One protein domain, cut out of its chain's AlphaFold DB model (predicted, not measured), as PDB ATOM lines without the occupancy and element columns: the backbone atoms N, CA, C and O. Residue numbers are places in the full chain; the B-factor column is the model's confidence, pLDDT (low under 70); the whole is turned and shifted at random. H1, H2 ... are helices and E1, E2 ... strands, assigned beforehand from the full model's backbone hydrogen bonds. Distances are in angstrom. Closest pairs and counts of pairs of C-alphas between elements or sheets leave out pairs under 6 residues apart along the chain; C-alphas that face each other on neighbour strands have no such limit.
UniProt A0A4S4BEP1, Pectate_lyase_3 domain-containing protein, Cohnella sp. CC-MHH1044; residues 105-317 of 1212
ATOM      1  N   ASP A 105      48.897  -6.971 149.374       63.47
ATOM      2  CA  ASP A 105      49.017  -6.509 147.984       63.47
ATOM      3  C   ASP A 105      48.537  -7.585 146.991       63.47
ATOM      4  O   ASP A 105      49.282  -8.473 146.562       63.47
ATOM      5  N   LEU A 106      47.272  -7.497 146.577       73.94
ATOM      6  CA  LEU A 106      46.685  -8.346 145.546       73.94
ATOM      7  C   LEU A 106      46.860  -7.714 144.165       73.94
ATOM      8  O   LEU A 106      46.106  -6.830 143.769       73.94
ATOM      9  N   GLN A 107      47.805  -8.226 143.375       78.62
ATOM     10  CA  GLN A 107      47.877  -7.907 141.945       78.62
ATOM     11  C   GLN A 107      46.686  -8.548 141.212       78.62
ATOM     12  O   GLN A 107      46.703  -9.732 140.873       78.62
ATOM     13  N   LEU A 108      45.640  -7.750 140.980       82.75
ATOM     14  CA  LEU A 108      44.420  -8.135 140.271       82.75
ATOM     15  C   LEU A 108      44.697  -8.411 138.788       82.75
ATOM     16  O   LEU A 108      44.086  -9.303 138.198       82.75
ATOM     17  N   TYR A 109      45.613  -7.647 138.184       83.81
ATOM     18  CA  TYR A 109      46.109  -7.866 136.826       83.81
ATOM     19  C   TYR A 109      47.438  -7.136 136.582       83.81
ATOM     20  O   TYR A 109      47.678  -6.064 137.133       83.81
ATOM     21  N   ARG A 110      48.284  -7.693 135.710       81.38
ATOM     22  CA  ARG A 110      49.464  -7.024 135.146       81.38
ATOM     23  C   ARG A 110      49.593  -7.405 133.675       81.38
ATOM     24  O   ARG A 110      49.704  -8.588 133.364       81.38
ATOM     25  N   LEU A 111      49.616  -6.403 132.800       79.50
ATOM     26  CA  LEU A 111      50.065  -6.519 131.417       79.50
ATOM     27  C   LEU A 111      51.412  -5.812 131.287       79.50
ATOM     28  O   LEU A 111      51.566  -4.647 131.642       79.50
ATOM     29  N   ASP A 112      52.378  -6.580 130.815       77.56
ATOM     30  CA  ASP A 112      53.799  -6.274 130.750       77.56
ATOM     31  C   ASP A 112      54.249  -6.861 129.411       77.56
ATOM     32  O   ASP A 112      54.196  -8.084 129.216       77.56
ATOM     33  N   PHE A 113      54.525  -5.998 128.433       76.50
ATOM     34  CA  PHE A 113      54.717  -6.443 127.049       76.50
ATOM     35  C   PHE A 113      56.090  -7.094 126.817       76.50
ATOM     36  O   PHE A 113      56.266  -7.801 125.824       76.50
ATOM     37  N   ASP A 114      57.023  -6.952 127.759       71.50
ATOM     38  CA  ASP A 114      58.294  -7.682 127.781       71.50
ATOM     39  C   ASP A 114      58.086  -9.154 128.157       71.50
ATOM     40  O   ASP A 114      58.687 -10.061 127.574       71.50
ATOM     41  N   ASN A 115      57.225  -9.404 129.148       58.12
ATOM     42  CA  ASN A 115      57.118 -10.689 129.835       58.12
ATOM     43  C   ASN A 115      55.829 -11.447 129.474       58.12
ATOM     44  O   ASN A 115      55.100 -11.922 130.348       58.12
ATOM     45  N   ASN A 116      55.640 -11.673 128.168       57.81
ATOM     46  CA  ASN A 116      54.554 -12.418 127.496       57.81
ATOM     47  C   ASN A 116      53.267 -11.633 127.154       57.81
ATOM     48  O   ASN A 116      52.360 -12.236 126.580       57.81
ATOM     49  N   GLY A 117      53.171 -10.329 127.430       63.59
ATOM     50  CA  GLY A 117      52.075  -9.502 126.908       63.59
ATOM     51  C   GLY A 117      52.150  -9.311 125.387       63.59
ATOM     52  O   GLY A 117      53.234  -9.206 124.816       63.59
ATOM     53  N   THR A 118      51.006  -9.242 124.700       72.19
ATOM     54  CA  THR A 118      50.943  -9.058 123.238       72.19
ATOM     55  C   THR A 118      49.921  -8.001 122.830       72.19
ATOM     56  O   THR A 118      48.946  -7.754 123.532       72.19
ATOM     57  N   ALA A 119      50.051  -7.420 121.633       68.00
ATOM     58  CA  ALA A 119      49.040  -6.505 121.084       68.00
ATOM     59  C   ALA A 119      47.646  -7.137 120.840       68.00
ATOM     60  O   ALA A 119      46.757  -6.439 120.365       68.00
ATOM     61  N   ALA A 120      47.436  -8.427 121.141       71.81
ATOM     62  CA  ALA A 120      46.113  -9.055 121.186       71.81
ATOM     63  C   ALA A 120      45.448  -8.974 122.579       71.81
ATOM     64  O   ALA A 120      44.232  -9.143 122.689       71.81
ATOM     65  N   ASP A 121      46.220  -8.687 123.632       76.19
ATOM     66  CA  ASP A 121      45.729  -8.483 125.000       76.19
ATOM     67  C   ASP A 121      45.058  -7.113 125.183       76.19
ATOM     68  O   ASP A 121      44.278  -6.923 126.118       76.19
ATOM     69  N   ILE A 122      45.277  -6.192 124.237       80.50
ATOM     70  CA  ILE A 122      44.436  -5.016 124.005       80.50
ATOM     71  C   ILE A 122      43.643  -5.243 122.710       80.50
ATOM     72  O   ILE A 122      44.212  -5.529 121.661       80.50
ATOM     73  N   VAL A 123      42.321  -5.087 122.762       81.12
ATOM     74  CA  VAL A 123      41.407  -5.232 121.623       81.12
ATOM     75  C   VAL A 123      40.797  -3.878 121.224       81.12
ATOM     76  O   VAL A 123      40.507  -3.057 122.099       81.12
ATOM     77  N   PRO A 124      40.549  -3.608 119.927       74.38
ATOM     78  CA  PRO A 124      39.871  -2.382 119.513       74.38
ATOM     79  C   PRO A 124      38.400  -2.391 119.955       74.38
ATOM     80  O   PRO A 124      37.638  -3.282 119.580       74.38
ATOM     81  N   GLY A 125      37.979  -1.372 120.709       65.31
ATOM     82  CA  GLY A 125      36.574  -1.137 121.064       65.31
ATOM     83  C   GLY A 125      35.728  -0.681 119.867       65.31
ATOM     84  O   GLY A 125      34.516  -0.886 119.840       65.31
ATOM     85  N   ASN A 126      36.367  -0.118 118.835       64.06
ATOM     86  CA  ASN A 126      35.808  -0.011 117.488       64.06
ATOM     87  C   ASN A 126      36.900  -0.195 116.414       64.06
ATOM     88  O   ASN A 126      38.093  -0.189 116.707       64.06
ATOM     89  N   ALA A 127      36.493  -0.365 115.154       59.06
ATOM     90  CA  ALA A 127      37.375  -0.790 114.064       59.06
ATOM     91  C   ALA A 127      38.329   0.291 113.494       59.06
ATOM     92  O   ALA A 127      38.953   0.041 112.464       59.06
ATOM     93  N   GLN A 128      38.433   1.480 114.106       66.00
ATOM     94  CA  GLN A 128      39.239   2.599 113.582       66.00
ATOM     95  C   GLN A 128      40.648   2.713 114.197       66.00
ATOM     96  O   GLN A 128      41.464   3.487 113.697       66.00
ATOM     97  N   ILE A 129      40.961   1.940 115.244       71.12
ATOM     98  CA  ILE A 129      42.312   1.870 115.828       71.12
ATOM     99  C   ILE A 129      43.071   0.677 115.248       71.12
ATOM    100  O   ILE A 129      42.564  -0.446 115.224       71.12
ATOM    101  N   ARG A 130      44.326   0.905 114.850       74.31
ATOM    102  CA  ARG A 130      45.322  -0.159 114.678       74.31
ATOM    103  C   ARG A 130      46.133  -0.294 115.957       74.31
ATOM    104  O   ARG A 130      46.642   0.704 116.462       74.31
ATOM    105  N   ILE A 131      46.254  -1.524 116.441       76.31
ATOM    106  CA  ILE A 131      47.083  -1.885 117.591       76.31
ATOM    107  C   ILE A 131      48.257  -2.699 117.049       76.31
ATOM    108  O   ILE A 131      48.052  -3.699 116.359       76.31
ATOM    109  N   GLU A 132      49.480  -2.247 117.311       79.69
ATOM    110  CA  GLU A 132      50.712  -2.883 116.840       79.69
ATOM    111  C   GLU A 132      51.651  -3.129 118.028       79.69
ATOM    112  O   GLU A 132      51.900  -2.215 118.812       79.69
ATOM    113  N   SER A 133      52.206  -4.342 118.152       81.19
ATOM    114  CA  SER A 133      53.344  -4.576 119.050       81.19
ATOM    115  C   SER A 133      54.584  -3.906 118.467       81.19
ATOM    116  O   SER A 133      54.896  -4.086 117.285       81.19
ATOM    117  N   LYS A 134      55.285  -3.145 119.303       83.25
ATOM    118  CA  LYS A 134      56.496  -2.391 118.977       83.25
ATOM    119  C   LYS A 134      57.623  -2.734 119.943       83.25
ATOM    120  O   LYS A 134      57.365  -3.252 121.020       83.25
ATOM    121  N   ASP A 135      58.850  -2.426 119.539       81.56
ATOM    122  CA  ASP A 135      60.090  -2.633 120.292       81.56
ATOM    123  C   ASP A 135      60.644  -1.254 120.693       81.56
ATOM    124  O   ASP A 135      60.828  -0.385 119.836       81.56
ATOM    125  N   MET A 136      60.872  -1.042 121.991       78.94
ATOM    126  CA  MET A 136      61.312   0.239 122.558       78.94
ATOM    127  C   MET A 136      62.668   0.693 122.006       78.94
ATOM    128  O   MET A 136      62.853   1.878 121.741       78.94
ATOM    129  N   ALA A 137      63.596  -0.236 121.768       75.75
ATOM    130  CA  ALA A 137      64.933   0.079 121.279       75.75
ATOM    131  C   ALA A 137      64.939   0.378 119.769       75.75
ATOM    132  O   ALA A 137      65.737   1.197 119.308       75.75
ATOM    133  N   GLN A 138      64.043  -0.245 118.993       80.81
ATOM    134  CA  GLN A 138      63.861   0.056 117.565       80.81
ATOM    135  C   GLN A 138      63.116   1.379 117.327       80.81
ATOM    136  O   GLN A 138      63.421   2.080 116.366       80.81
ATOM    137  N   GLU A 139      62.176   1.729 118.206       77.81
ATOM    138  CA  GLU A 139      61.416   2.992 118.187       77.81
ATOM    139  C   GLU A 139      62.101   4.098 119.028       77.81
ATOM    140  O   GLU A 139      61.494   5.119 119.331       77.81
ATOM    141  N   THR A 140      63.374   3.902 119.404       78.06
ATOM    142  CA  THR A 140      64.250   4.864 120.113       78.06
ATOM    143  C   THR A 140      63.727   5.424 121.447       78.06
ATOM    144  O   THR A 140      64.197   6.466 121.903       78.06
ATOM    145  N   LYS A 141      62.819   4.708 122.116       75.69
ATOM    146  CA  LYS A 141      62.202   5.121 123.384       75.69
ATOM    147  C   LYS A 141      63.188   5.137 124.555       75.69
ATOM    148  O   LYS A 141      64.149   4.361 124.621       75.69
ATOM    149  N   THR A 142      62.898   5.992 125.527       69.62
ATOM    150  CA  THR A 142      63.637   6.136 126.786       69.62
ATOM    151  C   THR A 142      62.739   5.928 128.002       69.62
ATOM    152  O   THR A 142      61.514   6.010 127.921       69.62
ATOM    153  N   ASN A 143      63.362   5.642 129.144       63.62
ATOM    154  CA  ASN A 143      62.705   5.656 130.450       63.62
ATOM    155  C   ASN A 143      62.965   6.985 131.190       63.62
ATOM    156  O   ASN A 143      63.773   7.805 130.753       63.62
ATOM    157  N   GLY A 144      62.344   7.164 132.362       56.19
ATOM    158  CA  GLY A 144      62.452   8.375 133.192       56.19
ATOM    159  C   GLY A 144      63.847   8.727 133.750       56.19
ATOM    160  O   GLY A 144      63.953   9.642 134.560       56.19
ATOM    161  N   THR A 145      64.919   8.034 133.346       55.84
ATOM    162  CA  THR A 145      66.321   8.440 133.595       55.84
ATOM    163  C   THR A 145      67.102   8.717 132.299       55.84
ATOM    164  O   THR A 145      68.333   8.761 132.308       55.84
ATOM    165  N   SER A 146      66.391   8.918 131.182       58.25
ATOM    166  CA  SER A 146      66.923   9.159 129.828       58.25
ATOM    167  C   SER A 146      67.818   8.035 129.276       58.25
ATOM    168  O   SER A 146      68.581   8.255 128.333       58.25
ATOM    169  N   ALA A 147      67.737   6.821 129.829       58.00
ATOM    170  CA  ALA A 147      68.395   5.647 129.265       58.00
ATOM    171  C   ALA A 147      67.519   5.025 128.164       58.00
ATOM    172  O   ALA A 147      66.294   4.994 128.287       58.00
ATOM    173  N   SER A 148      68.138   4.499 127.098       60.75
ATOM    174  CA  SER A 148      67.422   3.746 126.057       60.75
ATOM    175  C   SER A 148      66.707   2.547 126.676       60.75
ATOM    176  O   SER A 148      67.350   1.696 127.298       60.75
ATOM    177  N   ALA A 149      65.389   2.479 126.510       62.12
ATOM    178  CA  ALA A 149      64.587   1.419 127.096       62.12
ATOM    179  C   ALA A 149      64.706   0.129 126.266       62.12
ATOM    180  O   ALA A 149      64.616   0.144 125.038       62.12
ATOM    181  N   SER A 150      64.925  -0.998 126.943       65.56
ATOM    182  CA  SER A 150      64.883  -2.330 126.339       65.56
ATOM    183  C   SER A 150      63.552  -2.979 126.686       65.56
ATOM    184  O   SER A 150      63.350  -3.306 127.851       65.56
ATOM    185  N   GLY A 151      62.690  -3.178 125.694       74.00
ATOM    186  CA  GLY A 151      61.381  -3.774 125.920       74.00
ATOM    187  C   GLY A 151      60.480  -3.761 124.688       74.00
ATOM    188  O   GLY A 151      60.907  -3.379 123.595       74.00
ATOM    189  N   SER A 152      59.231  -4.169 124.865       78.81
ATOM    190  CA  SER A 152      58.142  -4.076 123.895       78.81
ATOM    191  C   SER A 152      56.975  -3.264 124.457       78.81
ATOM    192  O   SER A 152      56.850  -3.095 125.659       78.81
ATOM    193  N   PHE A 153      56.105  -2.749 123.592       81.25
ATOM    194  CA  PHE A 153      54.911  -1.997 123.995       81.25
ATOM    195  C   PHE A 153      53.784  -2.145 122.967       81.25
ATOM    196  O   PHE A 153      54.011  -2.595 121.837       81.25
ATOM    197  N   ALA A 154      52.564  -1.748 123.333       81.19
ATOM    198  CA  ALA A 154      51.456  -1.629 122.389       81.19
ATOM    199  C   ALA A 154      51.327  -0.183 121.889       81.19
ATOM    200  O   ALA A 154      51.042   0.725 122.668       81.19
ATOM    201  N   ARG A 155      51.479   0.026 120.575       82.62
ATOM    202  CA  ARG A 155      51.142   1.294 119.912       82.62
ATOM    203  C   ARG A 155      49.701   1.261 119.422       82.62
ATOM    204  O   ARG A 155      49.356   0.466 118.546       82.62
ATOM    205  N   LEU A 156      48.884   2.167 119.943       81.50
ATOM    206  CA  LEU A 156      47.544   2.480 119.458       81.50
ATOM    207  C   LEU A 156      47.675   3.611 118.433       81.50
ATOM    208  O   LEU A 156      48.258   4.652 118.728       81.50
ATOM    209  N   SER A 157      47.140   3.430 117.225       74.19
ATOM    210  CA  SER A 157      47.260   4.423 116.148       74.19
ATOM    211  C   SER A 157      45.966   4.619 115.359       74.19
ATOM    212  O   SER A 157      45.253   3.664 115.038       74.19
ATOM    213  N   ALA A 158      45.679   5.882 115.037       68.12
ATOM    214  CA  ALA A 158      44.571   6.299 114.181       68.12
ATOM    215  C   ALA A 158      45.039   6.537 112.732       68.12
ATOM    216  O   ALA A 158      46.169   6.969 112.489       68.12
ATOM    217  N   ALA A 159      44.164   6.292 111.754       61.41
ATOM    218  CA  ALA A 159      44.442   6.623 110.357       61.41
ATOM    219  C   ALA A 159      44.425   8.147 110.123       61.41
ATOM    220  O   ALA A 159      43.596   8.870 110.675       61.41
ATOM    221  N   SER A 160      45.332   8.641 109.272       56.62
ATOM    222  CA  SER A 160      45.408  10.069 108.940       56.62
ATOM    223  C   SER A 160      44.136  10.551 108.232       56.62
ATOM    224  O   SER A 160      43.751   9.989 107.206       56.62
ATOM    225  N   GLY A 161      43.520  11.615 108.756       56.75
ATOM    226  CA  GLY A 161      42.341  12.259 108.168       56.75
ATOM    227  C   GLY A 161      40.979  11.766 108.672       56.75
ATOM    228  O   GLY A 161      39.963  12.175 108.114       56.75
ATOM    229  N   GLU A 162      40.925  10.925 109.711       52.88
ATOM    230  CA  GLU A 162      39.665  10.511 110.343       52.88
ATOM    231  C   GLU A 162      39.395  11.255 111.669       52.88
ATOM    232  O   GLU A 162      40.281  11.426 112.508       52.88
ATOM    233  N   ASN A 163      38.136  11.655 111.889       56.47
ATOM    234  CA  ASN A 163      37.664  12.183 113.176       56.47
ATOM    235  C   ASN A 163      37.431  11.017 114.144       56.47
ATOM    236  O   ASN A 163      36.308  10.533 114.312       56.47
ATOM    237  N   VAL A 164      38.514  10.520 114.736       57.28
ATOM    238  CA  VAL A 164      38.511   9.308 115.551       57.28
ATOM    239  C   VAL A 164      38.113   9.639 116.988       57.28
ATOM    240  O   VAL A 164      38.919  10.126 117.775       57.28
ATOM    241  N   SER A 165      36.864   9.322 117.335       63.50
ATOM    242  CA  SER A 165      36.444   9.042 118.712       63.50
ATOM    243  C   SER A 165      36.397   7.526 118.889       63.50
ATOM    244  O   SER A 165      35.335   6.911 118.760       63.50
ATOM    245  N   ALA A 166      37.551   6.919 119.144       65.81
ATOM    246  CA  ALA A 166      37.687   5.475 119.293       65.81
ATOM    247  C   ALA A 166      38.361   5.109 120.605       65.81
ATOM    248  O   ALA A 166      39.052   5.917 121.226       65.81
ATOM    249  N   SER A 167      38.155   3.865 121.012       73.81
ATOM    250  CA  SER A 167      38.768   3.312 122.203       73.81
ATOM    251  C   SER A 167      39.371   1.943 121.941       73.81
ATOM    252  O   SER A 167      38.955   1.220 121.031       73.81
ATOM    253  N   ALA A 168      40.362   1.598 122.752       77.81
ATOM    254  CA  ALA A 168      40.906   0.257 122.868       77.81
ATOM    255  C   ALA A 168      40.769  -0.193 124.328       77.81
ATOM    256  O   ALA A 168      40.766   0.629 125.246       77.81
ATOM    257  N   GLU A 169      40.602  -1.490 124.543       84.12
ATOM    258  CA  GLU A 169      40.294  -2.063 125.853       84.12
ATOM    259  C   GLU A 169      41.115  -3.318 126.101       84.12
ATOM    260  O   GLU A 169      41.490  -3.993 125.150       84.12
ATOM    261  N   LEU A 170      41.314  -3.704 127.362       84.50
ATOM    262  CA  LEU A 170      41.854  -5.036 127.650       84.50
ATOM    263  C   LEU A 170      40.956  -6.147 127.073       84.50
ATOM    264  O   LEU A 170      39.735  -5.986 126.932       84.50
ATOM    265  N   SER A 171      41.567  -7.285 126.746       83.31
ATOM    266  CA  SER A 171      40.899  -8.467 126.201       83.31
ATOM    267  C   SER A 171      39.799  -9.004 127.130       83.31
ATOM    268  O   SER A 171      39.727  -8.682 128.321       83.31
ATOM    269  N   GLY A 172      38.907  -9.839 126.583       80.94
ATOM    270  CA  GLY A 172      37.847 -10.473 127.374       80.94
ATOM    271  C   GLY A 172      38.406 -11.302 128.534       80.94
ATOM    272  O   GLY A 172      37.900 -11.214 129.650       80.94
ATOM    273  N   ASP A 173      39.492 -12.036 128.295       81.25
ATOM    274  CA  ASP A 173      40.122 -12.884 129.307       81.25
ATOM    275  C   ASP A 173      40.835 -12.064 130.392       81.25
ATOM    276  O   ASP A 173      40.712 -12.388 131.571       81.25
ATOM    277  N   ALA A 174      41.468 -10.941 130.034       82.56
ATOM    278  CA  ALA A 174      42.047  -9.999 130.994       82.56
ATOM    279  C   ALA A 174      40.980  -9.347 131.897       82.56
ATOM    280  O   ALA A 174      41.127  -9.316 133.119       82.56
ATOM    281  N   LYS A 175      39.851  -8.901 131.327       86.56
ATOM    282  CA  LYS A 175      38.704  -8.387 132.106       86.56
ATOM    283  C   LYS A 175      38.122  -9.443 133.047       86.56
ATOM    284  O   LYS A 175      37.785  -9.130 134.191       86.56
ATOM    285  N   ASN A 176      38.032 -10.689 132.578       85.94
ATOM    286  CA  ASN A 176      37.585 -11.831 133.370       85.94
ATOM    287  C   ASN A 176      38.587 -12.206 134.477       85.94
ATOM    288  O   ASN A 176      38.164 -12.692 135.521       85.94
ATOM    289  N   GLU A 177      39.892 -11.992 134.283       84.81
ATOM    290  CA  GLU A 177      40.912 -12.141 135.330       84.81
ATOM    291  C   GLU A 177      40.698 -11.107 136.442       84.81
ATOM    292  O   GLU A 177      40.479 -11.505 137.583       84.81
ATOM    293  N   ILE A 178      40.625  -9.814 136.097       87.88
ATOM    294  CA  ILE A 178      40.393  -8.709 137.049       87.88
ATOM    295  C   ILE A 178      39.165  -8.994 137.930       87.88
ATOM    296  O   ILE A 178      39.251  -8.951 139.154       87.88
ATOM    297  N   VAL A 179      38.034  -9.371 137.323       89.44
ATOM    298  CA  VAL A 179      36.794  -9.709 138.050       89.44
ATOM    299  C   VAL A 179      36.967 -10.937 138.949       89.44
ATOM    300  O   VAL A 179      36.440 -10.978 140.059       89.44
ATOM    301  N   ARG A 180      37.720 -11.951 138.506       86.62
ATOM    302  CA  ARG A 180      37.975 -13.165 139.296       86.62
ATOM    303  C   ARG A 180      38.890 -12.907 140.494       86.62
ATOM    304  O   ARG A 180      38.780 -13.638 141.475       86.62
ATOM    305  N   GLN A 181      39.777 -11.915 140.416       86.50
ATOM    306  CA  GLN A 181      40.627 -11.500 141.533       86.50
ATOM    307  C   GLN A 181      39.880 -10.550 142.484       86.50
ATOM    308  O   GLN A 181      39.940 -10.754 143.690       86.50
ATOM    309  N   LEU A 182      39.072  -9.613 141.970       86.69
ATOM    310  CA  LEU A 182      38.169  -8.781 142.788       86.69
ATOM    311  C   LEU A 182      37.179  -9.633 143.603       86.69
ATOM    312  O   LEU A 182      36.948  -9.382 144.779       86.69
ATOM    313  N   ASN A 183      36.665 -10.722 143.026       87.88
ATOM    314  CA  ASN A 183      35.826 -11.693 143.740       87.88
ATOM    315  C   ASN A 183      36.584 -12.591 144.744       87.88
ATOM    316  O   ASN A 183      36.001 -13.541 145.267       87.88
ATOM    317  N   ARG A 184      37.870 -12.322 145.012       81.56
ATOM    318  CA  ARG A 184      38.651 -12.919 146.111       81.56
ATOM    319  C   ARG A 184      38.939 -11.936 147.244       81.56
ATOM    320  O   ARG A 184      39.498 -12.373 148.248       81.56
ATOM    321  N   LEU A 185      38.584 -10.656 147.096       81.50
ATOM    322  CA  LEU A 185      38.687  -9.696 148.190       81.50
ATOM    323  C   LEU A 185      37.814 -10.173 149.354       81.50
ATOM    324  O   LEU A 185      36.642 -10.522 149.173       81.50
ATOM    325  N   ALA A 186      38.411 -10.226 150.541       77.81
ATOM    326  CA  ALA A 186      37.671 -10.423 151.777       77.81
ATOM    327  C   ALA A 186      36.872  -9.149 152.110       77.81
ATOM    328  O   ALA A 186      37.253  -8.067 151.652       77.81
ATOM    329  N   PRO A 187      35.795  -9.247 152.911       78.44
ATOM    330  CA  PRO A 187      35.137  -8.065 153.448       78.44
ATOM    331  C   PRO A 187      36.118  -7.165 154.218       78.44
ATOM    332  O   PRO A 187      36.965  -7.676 154.951       78.44
ATOM    333  N   GLY A 188      36.004  -5.851 154.033       69.81
ATOM    334  CA  GLY A 188      36.933  -4.831 154.525       69.81
ATOM    335  C   GLY A 188      37.126  -3.683 153.528       69.81
ATOM    336  O   GLY A 188      36.560  -3.707 152.431       69.81
ATOM    337  N   HIS A 189      37.933  -2.696 153.920       75.44
ATOM    338  CA  HIS A 189      38.343  -1.577 153.068       75.44
ATOM    339  C   HIS A 189      39.520  -1.973 152.162       75.44
ATOM    340  O   HIS A 189      40.411  -2.714 152.584       75.44
ATOM    341  N   TRP A 190      39.538  -1.478 150.924       79.81
ATOM    342  CA  TRP A 190      40.609  -1.733 149.956       79.81
ATOM    343  C   TRP A 190      40.864  -0.504 149.079       79.81
ATOM    344  O   TRP A 190      39.946  -0.020 148.421       79.81
ATOM    345  N   GLU A 191      42.116  -0.068 148.949       81.94
ATOM    346  CA  GLU A 191      42.501   0.831 147.858       81.94
ATOM    347  C   GLU A 191      42.657   0.032 146.558       81.94
ATOM    348  O   GLU A 191      43.517  -0.847 146.437       81.94
ATOM    349  N   LEU A 192      41.864   0.368 145.540       83.56
ATOM    350  CA  LEU A 192      42.091  -0.097 144.174       83.56
ATOM    351  C   LEU A 192      43.079   0.824 143.462       83.56
ATOM    352  O   LEU A 192      42.727   1.925 143.033       83.56
ATOM    353  N   LYS A 193      44.309   0.341 143.284       80.94
ATOM    354  CA  LYS A 193      45.388   1.056 142.602       80.94
ATOM    355  C   LYS A 193      45.473   0.657 141.131       80.94
ATOM    356  O   LYS A 193      45.566  -0.522 140.798       80.94
ATOM    357  N   ILE A 194      45.501   1.643 140.242       81.88
ATOM    358  CA  ILE A 194      45.739   1.474 138.807       81.88
ATOM    359  C   ILE A 194      47.019   2.214 138.452       81.88
ATOM    360  O   ILE A 194      47.085   3.434 138.594       81.88
ATOM    361  N   GLU A 195      48.001   1.484 137.940       80.50
ATOM    362  CA  GLU A 195      49.251   2.029 137.424       80.50
ATOM    363  C   GLU A 195      49.372   1.713 135.927       80.50
ATOM    364  O   GLU A 195      48.916   0.662 135.474       80.50
ATOM    365  N   PHE A 196      49.980   2.600 135.145       76.81
ATOM    366  CA  PHE A 196      50.381   2.309 133.764       76.81
ATOM    367  C   PHE A 196      51.440   3.303 133.287       76.81
ATOM    368  O   PHE A 196      51.476   4.446 133.747       76.81
ATOM    369  N   ASP A 197      52.255   2.871 132.328       77.31
ATOM    370  CA  ASP A 197      53.217   3.726 131.641       77.31
ATOM    371  C   ASP A 197      52.656   4.085 130.261       77.31
ATOM    372  O   ASP A 197      52.177   3.213 129.529       77.31
ATOM    373  N   PHE A 198      52.718   5.361 129.872       78.06
ATOM    374  CA  PHE A 198      52.342   5.771 128.517       78.06
ATOM    375  C   PHE A 198      53.205   6.905 127.956       78.06
ATOM    376  O   PHE A 198      53.755   7.723 128.691       78.06
ATOM    377  N   ASP A 199      53.263   6.968 126.631       73.19
ATOM    378  CA  ASP A 199      53.761   8.096 125.843       73.19
ATOM    379  C   ASP A 199      52.703   8.443 124.775       73.19
ATOM    380  O   ASP A 199      51.926   7.590 124.333       73.19
ATOM    381  N   MET A 200      52.616   9.709 124.373       72.75
ATOM    382  CA  MET A 200      51.679  10.178 123.356       72.75
ATOM    383  C   MET A 200      52.347  11.170 122.409       72.75
ATOM    384  O   MET A 200      52.611  12.319 122.763       72.75
ATOM    385  N   VAL A 201      52.467  10.769 121.145       65.12
ATOM    386  CA  VAL A 201      52.939  11.650 120.077       65.12
ATOM    387  C   VAL A 201      51.747  12.382 119.461       65.12
ATOM    388  O   VAL A 201      50.880  11.781 118.819       65.12
ATOM    389  N   SER A 202      51.714  13.707 119.635       58.94
ATOM    390  CA  SER A 202      50.777  14.597 118.942       58.94
ATOM    391  C   SER A 202      51.494  15.862 118.453       58.94
ATOM    392  O   SER A 202      52.013  16.657 119.233       58.94
ATOM    393  N   ASN A 203      51.555  16.052 117.132       54.12
ATOM    394  CA  ASN A 203      52.348  17.127 116.526       54.12
ATOM    395  C   ASN A 203      51.613  18.486 116.531       54.12
ATOM    396  O   ASN A 203      51.214  18.976 115.473       54.12
ATOM    397  N   GLY A 204      51.484  19.119 117.706       51.81
ATOM    398  CA  GLY A 204      51.347  20.582 117.811       51.81
ATOM    399  C   GLY A 204      50.395  21.152 118.878       51.81
ATOM    400  O   GLY A 204      49.191  20.925 118.815       51.81
ATOM    401  N   ASN A 205      50.958  22.033 119.725       50.97
ATOM    402  CA  ASN A 205      50.343  22.999 120.660       50.97
ATOM    403  C   ASN A 205      49.329  22.488 121.713       50.97
ATOM    404  O   ASN A 205      48.332  21.847 121.401       50.97
ATOM    405  N   ASP A 206      49.518  22.950 122.959       51.41
ATOM    406  CA  ASP A 206      48.802  22.611 124.213       51.41
ATOM    407  C   ASP A 206      47.257  22.710 124.245       51.41
ATOM    408  O   ASP A 206      46.644  22.446 125.277       51.41
ATOM    409  N   SER A 207      46.595  23.098 123.155       52.50
ATOM    410  CA  SER A 207      45.141  23.315 123.096       52.50
ATOM    411  C   SER A 207      44.350  22.173 122.437       52.50
ATOM    412  O   SER A 207      43.191  22.373 122.071       52.50
ATOM    413  N   GLN A 208      44.960  21.000 122.237       55.34
ATOM    414  CA  GLN A 208      44.289  19.800 121.717       55.34
ATOM    415  C   GLN A 208      43.616  18.986 122.844       55.34
ATOM    416  O   GLN A 208      44.082  19.014 123.985       55.34
ATOM    417  N   PRO A 209      42.533  18.232 122.562       54.06
ATOM    418  CA  PRO A 209      41.943  17.306 123.529       54.06
ATOM    419  C   PRO A 209      42.918  16.178 123.902       54.06
ATOM    420  O   PRO A 209      43.560  15.578 123.041       54.06
ATOM    421  N   ARG A 210      42.986  15.862 125.197       62.41
ATOM    422  CA  ARG A 210      43.825  14.788 125.751       62.41
ATOM    423  C   ARG A 210      43.073  13.441 125.723       62.41
ATOM    424  O   ARG A 210      41.839  13.442 125.776       62.41
ATOM    425  N   PRO A 211      43.769  12.292 125.629       62.31
ATOM    426  CA  PRO A 211      43.142  10.982 125.772       62.31
ATOM    427  C   PRO A 211      42.599  10.805 127.194       62.31
ATOM    428  O   PRO A 211      43.140  11.354 128.153       62.31
ATOM    429  N   SER A 212      41.548  10.001 127.334       66.88
ATOM    430  CA  SER A 212      40.979   9.647 128.637       66.88
ATOM    431  C   SER A 212      41.160   8.156 128.891       66.88
ATOM    432  O   SER A 212      40.625   7.337 128.137       66.88
ATOM    433  N   LEU A 213      41.850   7.800 129.979       70.31
ATOM    434  CA  LEU A 213      41.679   6.478 130.573       70.31
ATOM    435  C   LEU A 213      40.315   6.415 131.268       70.31
ATOM    436  O   LEU A 213      39.851   7.372 131.893       70.31
ATOM    437  N   LEU A 214      39.692   5.252 131.165       73.12
ATOM    438  CA  LEU A 214      38.505   4.850 131.884       73.12
ATOM    439  C   LEU A 214      38.767   3.489 132.528       73.12
ATOM    440  O   LEU A 214      39.026   2.513 131.825       73.12
ATOM    441  N   PHE A 215      38.626   3.417 133.850       79.75
ATOM    442  CA  PHE A 215      38.422   2.150 134.546       79.75
ATOM    443  C   PHE A 215      37.064   2.117 135.229       79.75
ATOM    444  O   PHE A 215      36.645   3.104 135.842       79.75
ATOM    445  N   ARG A 216      36.400   0.968 135.114       83.88
ATOM    446  CA  ARG A 216      35.129   0.650 135.761       83.88
ATOM    447  C   ARG A 216      35.119  -0.770 136.286       83.88
ATOM    448  O   ARG A 216      35.607  -1.684 135.614       83.88
ATOM    449  N   ILE A 217      34.428  -0.944 137.401       86.00
ATOM    450  CA  ILE A 217      34.001  -2.239 137.926       86.00
ATOM    451  C   ILE A 217      32.505  -2.193 138.211       86.00
ATOM    452  O   ILE A 217      31.945  -1.138 138.508       86.00
ATOM    453  N   TYR A 218      31.869  -3.352 138.097       87.88
ATOM    454  CA  TYR A 218      30.446  -3.512 138.349       87.88
ATOM    455  C   TYR A 218      30.232  -4.664 139.326       87.88
ATOM    456  O   TYR A 218      30.804  -5.737 139.132       87.88
ATOM    457  N   GLY A 219      29.397  -4.457 140.340       87.69
ATOM    458  CA  GLY A 219      29.054  -5.435 141.379       87.69
ATOM    459  C   GLY A 219      27.702  -5.110 142.015       87.69
ATOM    460  O   GLY A 219      27.073  -4.121 141.640       87.69
ATOM    461  N   GLN A 220      27.207  -5.933 142.936       88.19
ATOM    462  CA  GLN A 220      25.952  -5.648 143.647       88.19
ATOM    463  C   GLN A 220      26.196  -4.649 144.785       88.19
ATOM    464  O   GLN A 220      27.224  -4.737 145.456       88.19
ATOM    465  N   SER A 221      25.260  -3.715 144.998       84.75
ATOM    466  CA  SER A 221      25.340  -2.785 146.136       84.75
ATOM    467  C   SER A 221      25.276  -3.557 147.455       84.75
ATOM    468  O   SER A 221      24.465  -4.478 147.588       84.75
ATOM    469  N   ALA A 222      26.102  -3.168 148.424       82.81
ATOM    470  CA  ALA A 222      25.947  -3.600 149.813       82.81
ATOM    471  C   ALA A 222      24.882  -2.782 150.572       82.81
ATOM    472  O   ALA A 222      24.456  -3.183 151.656       82.81
ATOM    473  N   VAL A 223      24.455  -1.642 150.019       81.25
ATOM    474  CA  VAL A 223      23.640  -0.649 150.729       81.25
ATOM    475  C   VAL A 223      22.178  -1.084 150.856       81.25
ATOM    476  O   VAL A 223      21.518  -1.472 149.885       81.25
ATOM    477  N   VAL A 224      21.639  -0.979 152.071       80.44
ATOM    478  CA  VAL A 224      20.268  -1.383 152.400       80.44
ATOM    479  C   VAL A 224      19.237  -0.586 151.594       80.44
ATOM    480  O   VAL A 224      19.143   0.636 151.672       80.44
ATOM    481  N   GLY A 225      18.390  -1.311 150.858       76.31
ATOM    482  CA  GLY A 225      17.293  -0.752 150.059       76.31
ATOM    483  C   GLY A 225      17.626  -0.535 148.580       76.31
ATOM    484  O   GLY A 225      16.708  -0.347 147.780       76.31
ATOM    485  N   GLU A 226      18.895  -0.635 148.181       77.00
ATOM    486  CA  GLU A 226      19.304  -0.491 146.786       77.00
ATOM    487  C   GLU A 226      19.290  -1.820 146.022       77.00
ATOM    488  O   GLU A 226      20.109  -2.710 146.240       77.00
ATOM    489  N   THR A 227      18.383  -1.960 145.054       67.31
ATOM    490  CA  THR A 227      18.292  -3.177 144.233       67.31
ATOM    491  C   THR A 227      18.963  -3.000 142.871       67.31
ATOM    492  O   THR A 227      18.342  -2.476 141.941       67.31
ATOM    493  N   GLY A 228      20.193  -3.490 142.706       71.56
ATOM    494  CA  GLY A 228      20.828  -3.555 141.387       71.56
ATOM    495  C   GLY A 228      22.341  -3.759 141.390       71.56
ATOM    496  O   GLY A 228      22.962  -4.018 142.418       71.56
ATOM    497  N   THR A 229      22.918  -3.630 140.196       78.88
ATOM    498  CA  THR A 229      24.365  -3.573 139.971       78.88
ATOM    499  C   THR A 229      24.818  -2.110 139.983       78.88
ATOM    500  O   THR A 229      24.290  -1.305 139.216       78.88
ATOM    501  N   LYS A 230      25.796  -1.776 140.827       80.25
ATOM    502  CA  LYS A 230      26.483  -0.477 140.882       80.25
ATOM    503  C   LYS A 230      27.621  -0.426 139.856       80.25
ATOM    504  O   LYS A 230      28.195  -1.461 139.523       80.25
ATOM    505  N   GLU A 231      27.937   0.771 139.366       83.50
ATOM    506  CA  GLU A 231      29.133   1.078 138.565       83.50
ATOM    507  C   GLU A 231      30.046   1.961 139.420       83.50
ATOM    508  O   GLU A 231      29.700   3.120 139.654       83.50
ATOM    509  N   LEU A 232      31.212   1.455 139.835       79.12
ATOM    510  CA  LEU A 232      32.280   2.319 140.341       79.12
ATOM    511  C   LEU A 232      33.227   2.677 139.203       79.12
ATOM    512  O   LEU A 232      33.537   1.847 138.342       79.12
ATOM    513  N   ARG A 233      33.699   3.923 139.209       73.38
ATOM    514  CA  ARG A 233      34.459   4.515 138.116       73.38
ATOM    515  C   ARG A 233      35.664   5.297 138.634       73.38
ATOM    516  O   ARG A 233      35.536   6.461 138.988       73.38
ATOM    517  N   ILE A 234      36.838   4.666 138.598       65.56
ATOM    518  CA  ILE A 234      38.084   5.227 139.151       65.56
ATOM    519  C   ILE A 234      38.626   6.397 138.313       65.56
ATOM    520  O   ILE A 234      39.254   7.303 138.850       65.56
ATOM    521  N   VAL A 235      38.362   6.433 136.998       62.56
ATOM    522  CA  VAL A 235      38.869   7.509 136.121       62.56
ATOM    523  C   VAL A 235      37.805   8.019 135.137       62.56
ATOM    524  O   VAL A 235      37.165   7.251 134.410       62.56
ATOM    525  N   ASN A 236      37.643   9.347 135.083       58.78
ATOM    526  CA  ASN A 236      36.928  10.086 134.031       58.78
ATOM    527  C   ASN A 236      37.599  11.443 133.743       58.78
ATOM    528  O   ASN A 236      36.948  12.488 133.677       58.78
ATOM    529  N   VAL A 237      38.923  11.454 133.634       51.47
ATOM    530  CA  VAL A 237      39.669  12.706 133.508       51.47
ATOM    531  C   VAL A 237      39.668  13.171 132.046       51.47
ATOM    532  O   VAL A 237      40.261  12.538 131.172       51.47
ATOM    533  N   GLN A 238      38.991  14.293 131.770       51.59
ATOM    534  CA  GLN A 238      39.067  14.990 130.473       51.59
ATOM    535  C   GLN A 238      40.324  15.862 130.327       51.59
ATOM    536  O   GLN A 238      40.630  16.310 129.223       51.59
ATOM    537  N   ASN A 239      41.034  16.136 131.422       53.31
ATOM    538  CA  ASN A 239      42.228  16.971 131.416       53.31
ATOM    539  C   ASN A 239      43.158  16.559 132.565       53.31
ATOM    540  O   ASN A 239      42.960  16.991 133.700       53.31
ATOM    541  N   ILE A 240      44.122  15.670 132.297       53.94
ATOM    542  CA  ILE A 240      45.069  15.218 133.324       53.94
ATOM    543  C   ILE A 240      46.101  16.338 133.514       53.94
ATOM    544  O   ILE A 240      46.974  16.551 132.667       53.94
ATOM    545  N   GLY A 241      45.910  17.132 134.568       42.31
ATOM    546  CA  GLY A 241      46.727  18.304 134.877       42.31
ATOM    547  C   GLY A 241      48.090  17.919 135.451       42.31
ATOM    548  O   GLY A 241      48.191  16.970 136.219       42.31
ATOM    549  N   GLY A 242      49.135  18.661 135.076       52.53
ATOM    550  CA  GLY A 242      50.512  18.445 135.550       52.53
ATOM    551  C   GLY A 242      51.388  17.560 134.655       52.53
ATOM    552  O   GLY A 242      52.602  17.565 134.825       52.53
ATOM    553  N   MET A 243      50.813  16.852 133.678       56.41
ATOM    554  CA  MET A 243      51.578  16.023 132.737       56.41
ATOM    555  C   MET A 243      52.326  16.837 131.679       56.41
ATOM    556  O   MET A 243      51.745  17.736 131.061       56.41
ATOM    557  N   ASP A 244      53.557  16.415 131.396       54.84
ATOM    558  CA  ASP A 244      54.208  16.658 130.112       54.84
ATOM    559  C   ASP A 244      53.614  15.697 129.070       54.84
ATOM    560  O   ASP A 244      53.531  14.493 129.300       54.84
ATOM    561  N   THR A 245      53.129  16.223 127.948       55.62
ATOM    562  CA  THR A 245      52.463  15.431 126.896       55.62
ATOM    563  C   THR A 245      53.035  15.753 125.516       55.62
ATOM    564  O   THR A 245      52.293  15.840 124.535       55.62
ATOM    565  N   ARG A 246      54.342  16.040 125.452       56.28
ATOM    566  CA  ARG A 246      55.011  16.556 124.247       56.28
ATOM    567  C   ARG A 246      55.425  15.490 123.227       56.28
ATOM    568  O   ARG A 246      55.766  15.874 122.110       56.28
ATOM    569  N   GLY A 247      55.344  14.200 123.563       60.72
ATOM    570  CA  GLY A 247      55.737  13.106 122.669       60.72
ATOM    571  C   GLY A 247      57.242  13.099 122.414       60.72
ATOM    572  O   GLY A 247      57.675  13.152 121.266       60.72
ATOM    573  N   ASP A 248      58.024  13.123 123.492       66.75
ATOM    574  CA  ASP A 248      59.486  13.233 123.506       66.75
ATOM    575  C   ASP A 248      60.201  11.868 123.518       66.75
ATOM    576  O   ASP A 248      61.383  11.780 123.852       66.75
ATOM    577  N   ASP A 249      59.484  10.808 123.127       71.81
ATOM    578  CA  ASP A 249      59.923   9.412 123.148       71.81
ATOM    579  C   ASP A 249      60.305   8.911 124.562       71.81
ATOM    580  O   ASP A 249      61.168   8.039 124.719       71.81
ATOM    581  N   SER A 250      59.638   9.426 125.604       74.31
ATOM    582  CA  SER A 250      59.793   8.991 126.999       74.31
ATOM    583  C   SER A 250      58.467   8.543 127.627       74.31
ATOM    584  O   SER A 250      57.447   9.224 127.532       74.31
ATOM    585  N   PHE A 251      58.473   7.388 128.298       74.12
ATOM    586  CA  PHE A 251      57.288   6.870 128.991       74.12
ATOM    587  C   PHE A 251      57.066   7.567 130.343       74.12
ATOM    588  O   PHE A 251      57.919   7.513 131.232       74.12
ATOM    589  N   SER A 252      55.882   8.156 130.522       71.75
ATOM    590  CA  SER A 252      55.412   8.720 131.790       71.75
ATOM    591  C   SER A 252      54.627   7.687 132.597       71.75
ATOM    592  O   SER A 252      53.633   7.139 132.115       71.75
ATOM    593  N   HIS A 253      55.042   7.463 133.844       77.62
ATOM    594  CA  HIS A 253      54.322   6.623 134.800       77.62
ATOM    595  C   HIS A 253      53.131   7.376 135.406       77.62
ATOM    596  O   HIS A 253      53.273   8.519 135.847       77.62
ATOM    597  N   TYR A 254      51.972   6.727 135.485       72.19
ATOM    598  CA  TYR A 254      50.787   7.252 136.158       72.19
ATOM    599  C   TYR A 254      50.258   6.271 137.205       72.19
ATOM    600  O   TYR A 254      50.296   5.060 137.009       72.19
ATOM    601  N   THR A 255      49.706   6.814 138.291       74.12
ATOM    602  CA  THR A 255      48.967   6.091 139.333       74.12
ATOM    603  C   THR A 255      47.639   6.806 139.590       74.12
ATOM    604  O   THR A 255      47.607   8.030 139.702       74.12
ATOM    605  N   ALA A 256      46.556   6.046 139.748       73.25
ATOM    606  CA  ALA A 256      45.351   6.480 140.453       73.25
ATOM    607  C   ALA A 256      44.961   5.424 141.488       73.25
ATOM    608  O   ALA A 256      44.951   4.236 141.164       73.25
ATOM    609  N   THR A 257      44.608   5.853 142.697       73.50
ATOM    610  CA  THR A 257      43.926   5.016 143.688       73.50
ATOM    611  C   THR A 257      42.462   5.431 143.812       73.50
ATOM    612  O   THR A 257      42.084   6.544 143.434       73.50
ATOM    613  N   LEU A 258      41.621   4.520 144.298       74.12
ATOM    614  CA  LEU A 258      40.308   4.847 144.842       74.12
ATOM    615  C   LEU A 258      39.940   3.816 145.920       74.12
ATOM    616  O   LEU A 258      40.112   2.620 145.658       74.12
ATOM    617  N   PRO A 259      39.414   4.234 147.082       77.19
ATOM    618  CA  PRO A 259      38.869   3.311 148.070       77.19
ATOM    619  C   PRO A 259      37.668   2.527 147.523       77.19
ATOM    620  O   PRO A 259      36.900   3.031 146.696       77.19
ATOM    621  N   ILE A 260      37.497   1.301 148.018       81.38
ATOM    622  CA  ILE A 260      36.258   0.521 147.968       81.38
ATOM    623  C   ILE A 260      35.992  -0.147 149.313       81.38
ATOM    624  O   ILE A 260      36.922  -0.600 149.983       81.38
ATOM    625  N   ASP A 261      34.715  -0.303 149.644       80.69
ATOM    626  CA  ASP A 261      34.277  -1.113 150.776       80.69
ATOM    627  C   ASP A 261      33.671  -2.421 150.267       80.69
ATOM    628  O   ASP A 261      32.812  -2.433 149.379       80.69
ATOM    629  N   VAL A 262      34.097  -3.544 150.842       80.88
ATOM    630  CA  VAL A 262      33.579  -4.875 150.515       80.88
ATOM    631  C   VAL A 262      32.856  -5.443 151.738       80.88
ATOM    632  O   VAL A 262      33.457  -5.595 152.796       80.88
ATOM    633  N   TYR A 263      31.576  -5.796 151.610       77.56
ATOM    634  CA  TYR A 263      30.729  -6.263 152.719       77.56
ATOM    635  C   TYR A 263      30.320  -7.731 152.576       77.56
ATOM    636  O   TYR A 263      30.200  -8.256 151.472       77.56
ATOM    637  N   ALA A 264      30.069  -8.419 153.693       77.06
ATOM    638  CA  ALA A 264      29.672  -9.832 153.684       77.06
ATOM    639  C   ALA A 264      28.191 -10.062 153.309       77.06
ATOM    640  O   ALA A 264      27.830 -11.167 152.891       77.06
ATOM    641  N   ALA A 265      27.338  -9.046 153.468       78.69
ATOM    642  CA  ALA A 265      25.902  -9.093 153.216       78.69
ATOM    643  C   ALA A 265      25.391  -7.740 152.668       78.69
ATOM    644  O   ALA A 265      26.176  -6.873 152.292       78.69
ATOM    645  N   VAL A 266      24.064  -7.599 152.547       74.06
ATOM    646  CA  VAL A 266      23.402  -6.333 152.180       74.06
ATOM    647  C   VAL A 266      22.868  -5.690 153.458       74.06
ATOM    648  O   VAL A 266      21.690  -5.825 153.798       74.06
ATOM    649  N   ASP A 267      23.784  -5.084 154.204       67.19
ATOM    650  CA  ASP A 267      23.582  -4.474 155.520       67.19
ATOM    651  C   ASP A 267      24.282  -3.109 155.687       67.19
ATOM    652  O   ASP A 267      24.106  -2.463 156.720       67.19
ATOM    653  N   ALA A 268      24.997  -2.618 154.668       68.88
ATOM    654  CA  ALA A 268      25.680  -1.327 154.720       68.88
ATOM    655  C   ALA A 268      24.704  -0.134 154.674       68.88
ATOM    656  O   ALA A 268      23.647  -0.178 154.033       68.88
ATOM    657  N   ALA A 269      25.097   0.971 155.308       75.00
ATOM    658  CA  ALA A 269      24.525   2.292 155.059       75.00
ATOM    659  C   ALA A 269      25.356   3.023 153.990       75.00
ATOM    660  O   ALA A 269      26.564   2.808 153.910       75.00
ATOM    661  N   ASP A 270      24.709   3.888 153.206       75.25
ATOM    662  CA  ASP A 270      25.382   4.801 152.273       75.25
ATOM    663  C   ASP A 270      26.352   5.698 153.062       75.25
ATOM    664  O   ASP A 270      25.927   6.406 153.978       75.25
ATOM    665  N   ASN A 271      27.649   5.642 152.739       68.00
ATOM    666  CA  ASN A 271      28.682   6.438 153.414       68.00
ATOM    667  C   ASN A 271      28.595   7.949 153.082       68.00
ATOM    668  O   ASN A 271      29.291   8.760 153.692       68.00
ATOM    669  N   GLY A 272      27.740   8.346 152.131       69.56
ATOM    670  CA  GLY A 272      27.454   9.736 151.788       69.56
ATOM    671  C   GLY A 272      28.550  10.447 150.988       69.56
ATOM    672  O   GLY A 272      28.399  11.634 150.694       69.56
ATOM    673  N   ASN A 273      29.629   9.758 150.600       66.00
ATOM    674  CA  ASN A 273      30.779  10.373 149.924       66.00
ATOM    675  C   ASN A 273      30.499  10.782 148.454       66.00
ATOM    676  O   ASN A 273      31.295  11.494 147.838       66.00
ATOM    677  N   GLY A 274      29.354  10.368 147.895       70.50
ATOM    678  CA  GLY A 274      28.919  10.679 146.529       70.50
ATOM    679  C   GLY A 274      29.470   9.749 145.439       70.50
ATOM    680  O   GLY A 274      29.241  10.001 144.252       70.50
ATOM    681  N   LEU A 275      30.183   8.689 145.822       69.62
ATOM    682  CA  LEU A 275      30.660   7.609 144.962       69.62
ATOM    683  C   LEU A 275      29.692   6.410 145.012       69.62
ATOM    684  O   LEU A 275      28.577   6.490 145.524       69.62
ATOM    685  N   PHE A 276      30.092   5.298 144.395       77.81
ATOM    686  CA  PHE A 276      29.325   4.048 144.323       77.81
ATOM    687  C   PHE A 276      30.245   2.858 144.620       77.81
ATOM    688  O   PHE A 276      30.378   1.941 143.811       77.81
ATOM    689  N   ASP A 277      30.948   2.947 145.745       79.44
ATOM    690  CA  ASP A 277      32.133   2.165 146.114       79.44
ATOM    691  C   ASP A 277      31.876   1.021 147.111       79.44
ATOM    692  O   ASP A 277      32.735   0.155 147.278       79.44
ATOM    693  N   GLN A 278      30.679   0.961 147.699       86.00
ATOM    694  CA  GLN A 278      30.254  -0.070 148.651       86.00
ATOM    695  C   GLN A 278      29.642  -1.302 147.948       86.00
ATOM    696  O   GLN A 278      28.497  -1.281 147.479       86.00
ATOM    697  N   PHE A 279      30.390  -2.407 147.902       87.62
ATOM    698  CA  PHE A 279      30.042  -3.631 147.169       87.62
ATOM    699  C   PHE A 279      29.845  -4.862 148.057       87.62
ATOM    700  O   PHE A 279      30.533  -5.068 149.053       87.62
ATOM    701  N   LEU A 280      28.957  -5.765 147.637       86.00
ATOM    702  CA  LEU A 280      28.836  -7.097 148.233       86.00
ATOM    703  C   LEU A 280      30.020  -7.999 147.813       86.00
ATOM    704  O   LEU A 280      30.357  -8.091 146.627       86.00
ATOM    705  N   ALA A 281      30.620  -8.714 148.763       84.69
ATOM    706  CA  ALA A 281      31.738  -9.630 148.544       84.69
ATOM    707  C   ALA A 281      31.398 -10.729 147.524       84.69
ATOM    708  O   ALA A 281      30.331 -11.343 147.563       84.69
ATOM    709  N   GLY A 282      32.316 -10.988 146.590       87.00
ATOM    710  CA  GLY A 282      32.116 -11.985 145.533       87.00
ATOM    711  C   GLY A 282      31.028 -11.634 144.502       87.00
ATOM    712  O   GLY A 282      30.665 -12.498 143.700       87.00
ATOM    713  N   SER A 283      30.496 -10.402 144.511       90.62
ATOM    714  CA  SER A 283      29.405  -9.972 143.623       90.62
ATOM    715  C   SER A 283      29.849  -9.234 142.352       90.62
ATOM    716  O   SER A 283      28.992  -8.845 141.556       90.62
ATOM    717  N   PHE A 284      31.153  -9.033 142.129       90.94
ATOM    718  CA  PHE A 284      31.651  -8.321 140.953       90.94
ATOM    719  C   PHE A 284      31.334  -9.110 139.672       90.94
ATOM    720  O   PHE A 284      31.698 -10.278 139.529       90.94
ATOM    721  N   THR A 285      30.648  -8.476 138.723       87.56
ATOM    722  CA  THR A 285      30.127  -9.111 137.500       87.56
ATOM    723  C   THR A 285      30.932  -8.791 136.246       87.56
ATOM    724  O   THR A 285      30.931  -9.582 135.304       87.56
ATOM    725  N   SER A 286      31.584  -7.627 136.189       86.50
ATOM    726  CA  SER A 286      32.328  -7.173 135.008       86.50
ATOM    727  C   SER A 286      33.341  -6.077 135.352       86.50
ATOM    728  O   SER A 286      33.194  -5.354 136.336       86.50
ATOM    729  N   SER A 287      34.364  -5.939 134.506       87.62
ATOM    730  CA  SER A 287      35.338  -4.844 134.539       87.62
ATOM    731  C   SER A 287      35.530  -4.257 133.138       87.62
ATOM    732  O   SER A 287      35.301  -4.926 132.124       87.62
ATOM    733  N   GLN A 288      35.942  -2.992 133.066       85.12
ATOM    734  CA  GLN A 288      36.294  -2.311 131.822       85.12
ATOM    735  C   GLN A 288      37.511  -1.417 132.066       85.12
ATOM    736  O   GLN A 288      37.380  -0.363 132.679       85.12
ATOM    737  N   VAL A 289      38.673  -1.820 131.546       81.44
ATOM    738  CA  VAL A 289      39.809  -0.921 131.276       81.44
ATOM    739  C   VAL A 289      39.676  -0.468 129.826       81.44
ATOM    740  O   VAL A 289      39.663  -1.315 128.929       81.44
ATOM    741  N   GLN A 290      39.548   0.837 129.596       79.50
ATOM    742  CA  GLN A 290      39.354   1.439 128.278       79.50
ATOM    743  C   GLN A 290      40.190   2.717 128.135       79.50
ATOM    744  O   GLN A 290      39.987   3.678 128.870       79.50
ATOM    745  N   VAL A 291      41.061   2.778 127.129       77.00
ATOM    746  CA  VAL A 291      41.736   4.016 126.707       77.00
ATOM    747  C   VAL A 291      40.953   4.609 125.544       77.00
ATOM    748  O   VAL A 291      40.725   3.926 124.547       77.00
ATOM    749  N   THR A 292      40.528   5.869 125.659       73.50
ATOM    750  CA  THR A 292      39.750   6.573 124.625       73.50
ATOM    751  C   THR A 292      40.536   7.739 124.037       73.50
ATOM    752  O   THR A 292      40.937   8.655 124.753       73.50
ATOM    753  N   MET A 293      40.685   7.738 122.713       71.31
ATOM    754  CA  MET A 293      41.255   8.826 121.919       71.31
ATOM    755  C   MET A 293      40.122   9.636 121.270       71.31
ATOM    756  O   MET A 293      39.122   9.064 120.826       71.31
ATOM    757  N   ARG A 294      40.267  10.966 121.209       64.50
ATOM    758  CA  ARG A 294      39.331  11.878 120.527       64.50
ATOM    759  C   ARG A 294      40.089  12.992 119.812       64.50
ATOM    760  O   ARG A 294      40.652  13.842 120.489       64.50
ATOM    761  N   SER A 295      40.054  13.036 118.481       61.22
ATOM    762  CA  SER A 295      40.536  14.193 117.708       61.22
ATOM    763  C   SER A 295      39.441  15.256 117.504       61.22
ATOM    764  O   SER A 295      38.245  14.947 117.501       61.22
ATOM    765  N   LEU A 296      39.839  16.525 117.340       56.25
ATOM    766  CA  LEU A 296      38.940  17.607 116.908       56.25
ATOM    767  C   LEU A 296      38.813  17.652 115.370       56.25
ATOM    768  O   LEU A 296      39.762  17.268 114.686       56.25
ATOM    769  N   PRO A 297      37.705  18.191 114.808       53.78
ATOM    770  CA  PRO A 297      37.400  18.134 113.369       53.78
ATOM    771  C   PRO A 297      38.392  18.793 112.396       53.78
ATOM    772  O   PRO A 297      38.199  18.699 111.187       53.78
ATOM    773  N   GLU A 298      39.402  19.500 112.904       53.22
ATOM    774  CA  GLU A 298      40.343  20.318 112.125       53.22
ATOM    775  C   GLU A 298      41.798  19.804 112.228       53.22
ATOM    776  O   GLU A 298      42.697  20.325 111.567       53.22
ATOM    777  N   ALA A 299      42.046  18.753 113.021       52.31
ATOM    778  CA  ALA A 299      43.374  18.183 113.245       52.31
ATOM    779  C   ALA A 299      43.721  17.100 112.203       52.31
ATOM    780  O   ALA A 299      43.502  15.910 112.414       52.31
ATOM    781  N   ALA A 300      44.324  17.497 111.078       52.03
ATOM    782  CA  ALA A 300      44.772  16.590 110.006       52.03
ATOM    783  C   ALA A 300      46.060  15.787 110.339       52.03
ATOM    784  O   ALA A 300      46.868  15.499 109.455       52.03
ATOM    785  N   VAL A 301      46.283  15.465 111.616       56.28
ATOM    786  CA  VAL A 301      47.532  14.909 112.161       56.28
ATOM    787  C   VAL A 301      47.259  13.518 112.754       56.28
ATOM    788  O   VAL A 301      46.318  13.386 113.536       56.28
ATOM    789  N   PRO A 302      48.051  12.475 112.433       60.97
ATOM    790  CA  PRO A 302      47.936  11.180 113.100       60.97
ATOM    791  C   PRO A 302      48.274  11.304 114.590       60.97
ATOM    792  O   PRO A 302      49.298  11.887 114.938       60.97
ATOM    793  N   MET A 303      47.446  10.717 115.453       68.38
ATOM    794  CA  MET A 303      47.767  10.518 116.869       68.38
ATOM    795  C   MET A 303      48.223   9.077 117.099       68.38
ATOM    796  O   MET A 303      47.594   8.142 116.585       68.38
ATOM    797  N   THR A 304      49.257   8.903 117.920       74.75
ATOM    798  CA  THR A 304      49.656   7.597 118.458       74.75
ATOM    799  C   THR A 304      49.807   7.669 119.971       74.75
ATOM    800  O   THR A 304      50.374   8.631 120.488       74.75
ATOM    801  N   VAL A 305      49.303   6.650 120.666       78.81
ATOM    802  CA  VAL A 305      49.506   6.454 122.107       78.81
ATOM    803  C   VAL A 305      50.224   5.125 122.289       78.81
ATOM    804  O   VAL A 305      49.747   4.094 121.815       78.81
ATOM    805  N   ASP A 306      51.365   5.170 122.957       81.31
ATOM    806  CA  ASP A 306      52.233   4.034 123.240       81.31
ATOM    807  C   ASP A 306      52.030   3.657 124.714       81.31
ATOM    808  O   ASP A 306      52.046   4.542 125.567       81.31
ATOM    809  N   ILE A 307      51.759   2.382 125.023       80.06
ATOM    810  CA  ILE A 307      51.353   1.945 126.375       80.06
ATOM    811  C   ILE A 307      52.086   0.664 126.791       80.06
ATOM    812  O   ILE A 307      52.160  -0.290 126.009       80.06
ATOM    813  N   ASP A 308      52.560   0.633 128.040       77.75
ATOM    814  CA  ASP A 308      53.131  -0.535 128.725       77.75
ATOM    815  C   ASP A 308      52.762  -0.548 130.232       77.75
ATOM    816  O   ASP A 308      52.093   0.357 130.735       77.75
ATOM    817  N   ASN A 309      53.157  -1.599 130.959       78.00
ATOM    818  CA  ASN A 309      53.114  -1.704 132.423       78.00
ATOM    819  C   ASN A 309      51.744  -1.450 133.072       78.00
ATOM    820  O   ASN A 309      51.678  -0.989 134.213       78.00
ATOM    821  N   ILE A 310      50.642  -1.798 132.397       81.88
ATOM    822  CA  ILE A 310      49.297  -1.695 132.980       81.88
ATOM    823  C   ILE A 310      49.199  -2.671 134.157       81.88
ATOM    824  O   ILE A 310      49.112  -3.887 133.971       81.88
ATOM    825  N   ARG A 311      49.183  -2.140 135.377       84.44
ATOM    826  CA  ARG A 311      49.066  -2.884 136.634       84.44
ATOM    827  C   ARG A 311      47.802  -2.441 137.347       84.44
ATOM    828  O   ARG A 311      47.467  -1.262 137.390       84.44
ATOM    829  N   ILE A 312      47.089  -3.404 137.907       84.06
ATOM    830  CA  ILE A 312      45.896  -3.168 138.707       84.06
ATOM    831  C   ILE A 312      46.080  -3.967 139.988       84.06
ATOM    832  O   ILE A 312      46.181  -5.194 139.945       84.06
ATOM    833  N   GLY A 313      46.172  -3.259 141.104       83.19
ATOM    834  CA  GLY A 313      46.293  -3.809 142.443       83.19
ATOM    835  C   GLY A 313      45.046  -3.528 143.277       83.19
ATOM    836  O   GLY A 313      44.310  -2.579 143.016       83.19
ATOM    837  N   ALA A 314      44.840  -4.353 144.292       79.88
ATOM    838  CA  ALA A 314      44.098  -3.997 145.487       79.88
ATOM    839  C   ALA A 314      45.067  -4.114 146.664       79.88
ATOM    840  O   ALA A 314      45.612  -5.196 146.891       79.88
ATOM    841  N   SER A 315      45.294  -3.022 147.379       74.06
ATOM    842  CA  SER A 315      46.012  -3.017 148.652       74.06
ATOM    843  C   SER A 315      44.992  -2.839 149.766       74.06
ATOM    844  O   SER A 315      44.174  -1.921 149.727       74.06
ATOM    845  N   SER A 316      45.018  -3.722 150.760       65.19
ATOM    846  CA  SER A 316      44.362  -3.433 152.031       65.19
ATOM    847  C   SER A 316      45.167  -2.329 152.717       65.19
ATOM    848  O   SER A 316      46.304  -2.586 153.128       65.19
ATOM    849  N   GLU A 317      44.607  -1.131 152.862       54.75
ATOM    850  CA  GLU A 317      45.020  -0.297 153.992       54.75
ATOM    851  C   GLU A 317      44.669  -1.049 155.285       54.75
ATOM    852  O   GLU A 317      43.722  -1.844 155.309       54.75
TER     853      GLU A 317
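AT A GLANCE: This is residues 105 to 317 of the 1212 residues of the protein "Pectate_lyase_3 domain-containing protein" of Cohnella sp. CC-MHH1044 (UniProt A0A4S4BEP1). Two twisted sheets lie partly face to face, a sandwich with helix H1 at one side of the gap, next to E1 of one sheet and E11 of the other. The larger sheet is branched around E12 and has the long strands E6, E9 and E12; the smaller runs E2 E5 E11 E7 E8, all antiparallel. The 213 printed residues hold one named helix and twelve named strands, in the order E1 E2 E3 E4 E5 H1 E6 E7 E8 E9 E10 E11 E12. The class is mostly strand, with under half of the residues in named elements. The whole is compact, with a radius of gyration of the C-alphas of 18.5 A and spans of 53 by 37 by 31 A.

HOW THE PARTS SIT: Begin at E1, residues 106 to 111, antiparallel to E12, residues 304 to 315; N 108 and O 312 are 2.8 A apart. Next, E2, residues 122 to 124, is antiparallel to E5, residues 165 to 170, with N 123 and O 169 at 2.8 A. E3, residues 129 to 135, and E4, residues 152 to 158, form a hairpin, with N 132 and O 155 at 3.0 A. E4 is also antiparallel to E12, with N 156 and O 305 at 2.8 A. H1, residues 172 to 182, is on both sheets, and its every O i to N i+4 pair is within hydrogen-bond range. It lies over E11, residues 286 to 294, at a height over the smaller sheet of 6.7 A; at 62 degrees on the local plane it runs only just across the strands. Its closest C-alphas to E1 are those of Ile 178 and Leu 108, 5.2 A. E6, residues 188 to 201, has E12 on one side, with N 193 and O 313 at 2.9 A, and E9, residues 252 to 263, on the other side, with N 194 and O 256 at 2.8 A. E7, residues 212 to 220, and E8, residues 229 to 233, form a hairpin, with N 230 and O 219 at 2.8 A. E10, residues 278 to 280, is parallel to E9, with N 279 and O 261 at 2.8 A. E11 is antiparallel to E5, with N 168 and O 291 at 3.0 A, and to E7, with N 214 and O 290 at 2.8 A. Between the sheets, the closest C-alphas of E7 and E10 are those of Gln 220 and Leu 280, 5.6 A; E11 and E12 are near each other.

IN THESE COORDINATES: Find C-alpha 106, where E1 begins, at (46.685, -8.346, 145.546). E6 runs 41.4 A from C-alpha 188 at (36.933, -4.831, 154.525); E9 spans 35.7 A, E7 26.2 A and H1 15.5 A. E12 runs 32.2 A and ends at C-alpha 315, (46.012, -3.017, 148.652).

THE WHOLE: The two C-alphas farthest apart, those of Gln 138 and Gly 225, are 56.8 A apart. The printed part has no cut; its long links are E3 to E4, E8 to E9 and E9 to E10. The mean pLDDT of the printed part is 72.8, and 74 residues are under 70, among them residues 201 to 212 and 234 to 248.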